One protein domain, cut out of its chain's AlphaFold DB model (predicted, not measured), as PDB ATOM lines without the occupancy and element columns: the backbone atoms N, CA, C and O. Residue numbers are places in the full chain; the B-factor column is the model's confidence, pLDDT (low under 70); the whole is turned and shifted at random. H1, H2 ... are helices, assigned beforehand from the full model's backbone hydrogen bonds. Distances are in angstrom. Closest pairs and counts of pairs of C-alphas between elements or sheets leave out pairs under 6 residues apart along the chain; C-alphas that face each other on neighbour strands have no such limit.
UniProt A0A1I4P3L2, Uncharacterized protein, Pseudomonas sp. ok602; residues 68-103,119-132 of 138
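What this domain is: This is residues 68 to 103 and 119 to 132 of the 138 residues of an uncharacterized protein of Pseudomonas sp. ok602 (UniProt A0A1I4P3L2). Picture one long helix, H1, sticking out as a free arm that makes most of the length, with a small, loose head at its far end. The head holds the short helix H2, which follows H1 after a tight link, and H3, which begins near H2 and turns back to one side, apart from H1. The printed part has 50 residues with three named helices, H1, H2 and H3 in chain order, and no named strand; its class is all helix. It is extended, with a radius of gyration of the C-alphas of 16.9 A and spans of 52 by 20 by 11 A.

How they stand to each other: Start with H1, residues 68 to 93; it touches no helix, and residues 68 to 95 stand free. Go on to H2, residues 96 to 99; H1 and H2 meet only through their link, which has 2 residues. Then look at H3, residues 122 to 132: it is close to H2 but not clearly touching, the closest C-alphas being those of Arg 99 and Leu 124, 7.1 A apart. H1 and H3 are apart. In H1 every O i to N i+4 pair is within hydrogen-bond range, in H3 6 of 7 are, and H2 is too short for such a pair.

Where its parts are: Find C-alpha 68 at (-44.809, 75.746, 8.759); from there H1 runs 37.2 A to C-alpha 93 at (-24.710, 47.379, 21.882). H2 begins at Glu 96 and ends at Arg 99. H3 runs 15.0 A from Glu 122 to C-alpha 132 at (-33.011, 39.031, 9.013).

The domain as a whole: The two C-alphas farthest apart are those of Ala 68 and Arg 102, at 53.3 A. Residues 104 to 118 are not printed, and C-alphas 103 and 119 are 9.9 A apart across this cut. The mean pLDDT of the printed part is 84.1; look for values under 70 at residues 101 to 103 and 119.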
ATOM      1  N   ALA A  68     -45.105  75.727   7.327       74.19
ATOM      2  CA  ALA A  68     -44.809  75.746   8.759       74.19
ATOM      3  C   ALA A  68     -45.323  74.487   9.476       74.19
ATOM      4  O   ALA A  68     -44.613  73.915  10.297       74.19
ATOM      5  N   GLU A  69     -46.525  74.016   9.137       78.56
ATOM      6  CA  GLU A  69     -47.099  72.796   9.715       78.56
ATOM      7  C   GLU A  69     -46.328  71.542   9.275       78.56
ATOM      8  O   GLU A  69     -45.985  70.700  10.103       78.56
ATOM      9  N   ALA A  70     -45.939  71.458   7.998       79.50
ATOM     10  CA  ALA A  70     -45.050  70.413   7.499       79.50
ATOM     11  C   ALA A  70     -43.681  70.459   8.188       79.50
ATOM     12  O   ALA A  70     -43.161  69.413   8.566       79.50
ATOM     13  N   ALA A  71     -43.109  71.647   8.415       82.19
ATOM     14  CA  ALA A  71     -41.853  71.782   9.150       82.19
ATOM     15  C   ALA A  71     -41.977  71.299  10.605       82.19
ATOM     16  O   ALA A  71     -41.082  70.611  11.094       82.19
ATOM     17  N   ILE A  72     -43.085  71.603  11.287       86.00
ATOM     18  CA  ILE A  72     -43.362  71.113  12.647       86.00
ATOM     19  C   ILE A  72     -43.481  69.585  12.662       86.00
ATOM     20  O   ILE A  72     -42.846  68.933  13.492       86.00
ATOM     21  N   ASN A  73     -44.230  69.007  11.722       87.44
ATOM     22  CA  ASN A  73     -44.400  67.557  11.616       87.44
ATOM     23  C   ASN A  73     -43.068  66.849  11.330       87.44
ATOM     24  O   ASN A  73     -42.735  65.879  12.009       87.44
ATOM     25  N   LEU A  74     -42.260  67.379  10.408       89.12
ATOM     26  CA  LEU A  74     -40.922  66.856  10.109       89.12
ATOM     27  C   LEU A  74     -39.977  66.958  11.314       89.12
ATOM     28  O   LEU A  74     -39.165  66.063  11.547       89.12
ATOM     29  N   LEU A  75     -40.065  68.034  12.102       92.25
ATOM     30  CA  LEU A  75     -39.273  68.173  13.325       92.25
ATOM     31  C   LEU A  75     -39.650  67.115  14.364       92.25
ATOM     32  O   LEU A  75     -38.741  66.529  14.958       92.25
ATOM     33  N   ALA A  76     -40.948  66.861  14.544       94.19
ATOM     34  CA  ALA A  76     -41.460  65.840  15.452       94.19
ATOM     35  C   ALA A  76     -41.054  64.426  15.006       94.19
ATOM     36  O   ALA A  76     -40.535  63.656  15.812       94.19
ATOM     37  N   GLU A  77     -41.201  64.107  13.718       96.12
ATOM     38  CA  GLU A  77     -40.767  62.828  13.146       96.12
ATOM     39  C   GLU A  77     -39.257  62.623  13.320       96.12
ATOM     40  O   GLU A  77     -38.810  61.571  13.773       96.12
ATOM     41  N   ARG A  78     -38.452  63.659  13.060       96.50
ATOM     42  CA  ARG A  78     -37.001  63.618  13.272       96.50
ATOM     43  C   ARG A  78     -36.642  63.346  14.732       96.50
ATOM     44  O   ARG A  78     -35.672  62.631  14.987       96.50
ATOM     45  N   ASP A  79     -37.365  63.924  15.688       97.44
ATOM     46  CA  ASP A  79     -37.136  63.670  17.114       97.44
ATOM     47  C   ASP A  79     -37.532  62.250  17.524       97.44
ATOM     48  O   ASP A  79     -36.761  61.590  18.227       97.44
ATOM     49  N   GLN A  80     -38.653  61.741  17.011       97.19
ATOM     50  CA  GLN A  80     -39.058  60.351  17.209       97.19
ATOM     51  C   GLN A  80     -38.009  59.380  16.643       97.19
ATOM     52  O   GLN A  80     -37.508  58.519  17.362       97.19
ATOM     53  N   LEU A  81     -37.569  59.589  15.399       97.44
ATOM     54  CA  LEU A  81     -36.544  58.761  14.757       97.44
ATOM     55  C   LEU A  81     -35.199  58.803  15.489       97.44
ATOM     56  O   LEU A  81     -34.462  57.815  15.488       97.44
ATOM     57  N   LYS A  82     -34.842  59.930  16.115       97.25
ATOM     58  CA  LYS A  82     -33.647  60.011  16.969       97.25
ATOM     59  C   LYS A  82     -33.797  59.162  18.225       97.25
ATOM     60  O   LYS A  82     -32.845  58.470  18.585       97.25
ATOM     61  N   ALA A  83     -34.959  59.208  18.876       97.44
ATOM     62  CA  ALA A  83     -35.237  58.391  20.052       97.44
ATOM     63  C   ALA A  83     -35.203  56.893  19.711       97.44
ATOM     64  O   ALA A  83     -34.547  56.120  20.414       97.44
ATOM     65  N   ASP A  84     -35.814  56.505  18.591       97.00
ATOM     66  CA  ASP A  84     -35.843  55.117  18.127       97.00
ATOM     67  C   ASP A  84     -34.445  54.624  17.738       97.00
ATOM     68  O   ASP A  84     -34.028  53.547  18.164       97.00
ATOM     69  N   ASN A  85     -33.657  55.435  17.021       97.19
ATOM     70  CA  ASN A  85     -32.262  55.104  16.715       97.19
ATOM     71  C   ASN A  85     -31.412  54.931  17.977       97.19
ATOM     72  O   ASN A  85     -30.569  54.039  18.033       97.19
ATOM     73  N   GLU A  86     -31.605  55.774  18.990       97.31
ATOM     74  CA  GLU A  86     -30.880  55.650  20.252       97.31
ATOM     75  C   GLU A  86     -31.275  54.369  21.003       97.31
ATOM     76  O   GLU A  86     -30.413  53.663  21.532       97.31
ATOM     77  N   ALA A  87     -32.563  54.019  21.009       95.69
ATOM     78  CA  ALA A  87     -33.043  52.762  21.577       95.69
ATOM     79  C   ALA A  87     -32.476  51.544  20.828       95.69
ATOM     80  O   ALA A  87     -31.996  50.599  21.461       95.69
ATOM     81  N   LEU A  88     -32.461  51.583  19.492       94.50
ATOM     82  CA  LEU A  88     -31.880  50.537  18.650       94.50
ATOM     83  C   LEU A  88     -30.373  50.403  18.871       94.50
ATOM     84  O   LEU A  88     -29.896  49.285  19.039       94.50
ATOM     85  N   ARG A  89     -29.626  51.511  18.966       94.81
ATOM     86  CA  ARG A  89     -28.188  51.478  19.285       94.81
ATOM     87  C   ARG A  89     -27.917  50.846  20.639       94.81
ATOM     88  O   ARG A  89     -27.037  49.996  20.741       94.81
ATOM     89  N   LYS A  90     -28.679  51.216  21.672       94.44
ATOM     90  CA  LYS A  90     -28.555  50.596  22.999       94.44
ATOM     91  C   LYS A  90     -28.858  49.105  22.947       94.44
ATOM     92  O   LYS A  90     -28.132  48.320  23.548       94.44
ATOM     93  N   ASN A  91     -29.902  48.710  22.222       91.06
ATOM     94  CA  ASN A  91     -30.243  47.303  22.053       91.06
ATOM     95  C   ASN A  91     -29.158  46.536  21.293       91.06
ATOM     96  O   ASN A  91     -28.757  45.481  21.766       91.06
ATOM     97  N   ALA A  92     -28.628  47.069  20.192       88.69
ATOM     98  CA  ALA A  92     -27.539  46.448  19.441       88.69
ATOM     99  C   ALA A  92     -26.266  46.313  20.294       88.69
ATOM    100  O   ALA A  92     -25.704  45.225  20.400       88.69
ATOM    101  N   ALA A  93     -25.884  47.375  21.012       89.25
ATOM    102  CA  ALA A  93     -24.710  47.379  21.882       89.25
ATOM    103  C   ALA A  93     -24.777  46.312  22.992       89.25
ATOM    104  O   ALA A  93     -23.745  45.781  23.401       89.25
ATOM    105  N   ARG A  94     -25.981  45.942  23.465       85.19
ATOM    106  CA  ARG A  94     -26.161  44.844  24.436       85.19
ATOM    107  C   ARG A  94     -25.718  43.486  23.896       85.19
ATOM    108  O   ARG A  94     -25.431  42.605  24.702       85.19
ATOM    109  N   TYR A  95     -25.683  43.309  22.579       83.12
ATOM    110  CA  TYR A  95     -25.322  42.055  21.921       83.12
ATOM    111  C   TYR A  95     -23.940  42.102  21.257       83.12
ATOM    112  O   TYR A  95     -23.469  41.078  20.776       83.12
ATOM    113  N   GLU A  96     -23.242  43.241  21.304       83.19
ATOM    114  CA  GLU A  96     -21.899  43.419  20.730       83.19
ATOM    115  C   GLU A  96     -20.883  42.394  21.266       83.19
ATOM    116  O   GLU A  96     -19.983  41.950  20.556       83.19
ATOM    117  N   TRP A  97     -21.044  41.961  22.523       79.56
ATOM    118  CA  TRP A  97     -20.175  40.959  23.143       79.56
ATOM    119  C   TRP A  97     -20.222  39.598  22.430       79.56
ATOM    120  O   TRP A  97     -19.228  38.879  22.475       79.56
ATOM    121  N   LEU A  98     -21.316  39.268  21.728       76.56
ATOM    122  CA  LEU A  98     -21.435  38.036  20.938       76.56
ATOM    123  C   LEU A  98     -20.409  37.980  19.804       76.56
ATOM    124  O   LEU A  98     -19.951  36.898  19.445       76.56
ATOM    125  N   ARG A  99     -20.005  39.141  19.274       75.25
ATOM    126  CA  ARG A  99     -19.027  39.238  18.182       75.25
ATOM    127  C   ARG A  99     -17.590  39.000  18.647       75.25
ATOM    128  O   ARG A  99     -16.705  38.834  17.812       75.25
ATOM    129  N   GLN A 100     -17.329  38.989  19.953       76.94
ATOM    130  CA  GLN A 100     -15.978  38.828  20.489       76.94
ATOM    131  C   GLN A 100     -15.537  37.360  20.446       76.94
ATOM    132  O   GLN A 100     -16.261  36.475  20.891       76.94
ATOM    133  N   ALA A 101     -14.290  37.105  20.031       65.00
ATOM    134  CA  ALA A 101     -13.699  35.761  19.907       65.00
ATOM    135  C   ALA A 101     -13.686  34.915  21.204       65.00
ATOM    136  O   ALA A 101     -13.360  33.731  21.188       65.00
ATOM    137  N   ARG A 102     -13.994  35.535  22.349       65.94
ATOM    138  CA  ARG A 102     -14.033  34.922  23.683       65.94
ATOM    139  C   ARG A 102     -15.386  35.114  24.377       65.94
ATOM    140  O   ARG A 102     -15.421  35.123  25.603       65.94
ATOM    141  N   SER A 103     -16.476  35.278  23.624       63.09
ATOM    142  CA  SER A 103     -17.822  35.524  24.172       63.09
ATOM    143  C   SER A 103     -18.331  34.429  25.132       63.09
ATOM    144  O   SER A 103     -19.288  34.651  25.864       63.09
ATOM    145  N   MET A 119     -18.241  30.774  15.958       63.75
ATOM    146  CA  MET A 119     -18.775  31.769  15.032       63.75
ATOM    147  C   MET A 119     -18.700  33.127  15.724       63.75
ATOM    148  O   MET A 119     -19.454  33.402  16.653       63.75
ATOM    149  N   THR A 120     -17.727  33.944  15.327       70.75
ATOM    150  CA  THR A 120     -17.471  35.275  15.900       70.75
ATOM    151  C   THR A 120     -17.159  36.242  14.760       70.75
ATOM    152  O   THR A 120     -16.722  35.807  13.697       70.75
ATOM    153  N   GLY A 121     -17.381  37.543  14.957       73.62
ATOM    154  CA  GLY A 121     -17.178  38.539  13.898       73.62
ATOM    155  C   GLY A 121     -18.008  38.262  12.635       73.62
ATOM    156  O   GLY A 121     -19.185  37.923  12.728       73.62
ATOM    157  N   GLU A 122     -17.386  38.390  11.459       76.69
ATOM    158  CA  GLU A 122     -18.048  38.254  10.149       76.69
ATOM    159  C   GLU A 122     -18.704  36.877   9.928       76.69
ATOM    160  O   GLU A 122     -19.772  36.800   9.321       76.69
ATOM    161  N   ASP A 123     -18.127  35.804  10.485       74.12
ATOM    162  CA  ASP A 123     -18.689  34.448  10.390       74.12
ATOM    163  C   ASP A 123     -20.039  34.323  11.123       74.12
ATOM    164  O   ASP A 123     -20.854  33.469  10.775       74.12
ATOM    165  N   LEU A 124     -20.280  35.168  12.135       75.69
ATOM    166  CA  LEU A 124     -21.556  35.272  12.849       75.69
ATOM    167  C   LEU A 124     -22.517  36.266  12.172       75.69
ATOM    168  O   LEU A 124     -23.721  36.020  12.149       75.69
ATOM    169  N   ASP A 125     -22.005  37.363  11.613       79.75
ATOM    170  CA  ASP A 125     -22.830  38.403  10.984       79.75
ATOM    171  C   ASP A 125     -23.498  37.902   9.690       79.75
ATOM    172  O   ASP A 125     -24.697  38.100   9.503       79.75
ATOM    173  N   ALA A 126     -22.780  37.155   8.844       80.31
ATOM    174  CA  ALA A 126     -23.319  36.637   7.582       80.31
ATOM    175  C   ALA A 126     -24.605  35.780   7.727       80.31
ATOM    176  O   ALA A 126     -25.570  36.024   6.993       80.31
ATOM    177  N   PRO A 127     -24.688  34.780   8.634       76.06
ATOM    178  CA  PRO A 127     -25.926  34.027   8.838       76.06
ATOM    179  C   PRO A 127     -27.031  34.850   9.516       76.06
ATOM    180  O   PRO A 127     -28.205  34.607   9.231       76.06
ATOM    181  N   LEU A 128     -26.688  35.818  10.378       77.38
ATOM    182  CA  LEU A 128     -27.665  36.727  10.986       77.38
ATOM    183  C   LEU A 128     -28.312  37.624   9.928       77.38
ATOM    184  O   LEU A 128     -29.538  37.671   9.860       77.38
ATOM    185  N   ASP A 129     -27.514  38.241   9.057       83.69
ATOM    186  CA  ASP A 129     -27.991  39.082   7.955       83.69
ATOM    187  C   ASP A 129     -28.836  38.280   6.953       83.69
ATOM    188  O   ASP A 129     -29.876  38.742   6.479       83.69
ATOM    189  N   ALA A 130     -28.452  37.032   6.666       82.38
ATOM    190  CA  ALA A 130     -29.240  36.143   5.814       82.38
ATOM    191  C   ALA A 130     -30.588  35.741   6.445       82.38
ATOM    192  O   ALA A 130     -31.556  35.475   5.722       82.38
ATOM    193  N   ALA A 131     -30.661  35.663   7.777       77.19
ATOM    194  CA  ALA A 131     -31.887  35.359   8.508       77.19
ATOM    195  C   ALA A 131     -32.807  36.586   8.630       77.19
ATOM    196  O   ALA A 131     -34.020  36.447   8.467       77.19
ATOM    197  N   THR A 132     -32.253  37.776   8.873       75.75
ATOM    198  CA  THR A 132     -33.011  39.031   9.013       75.75
ATOM    199  C   THR A 132     -33.444  39.613   7.665       75.75
ATOM    200  O   THR A 132     -34.585  40.054   7.543       75.75
TER     201      THR A 132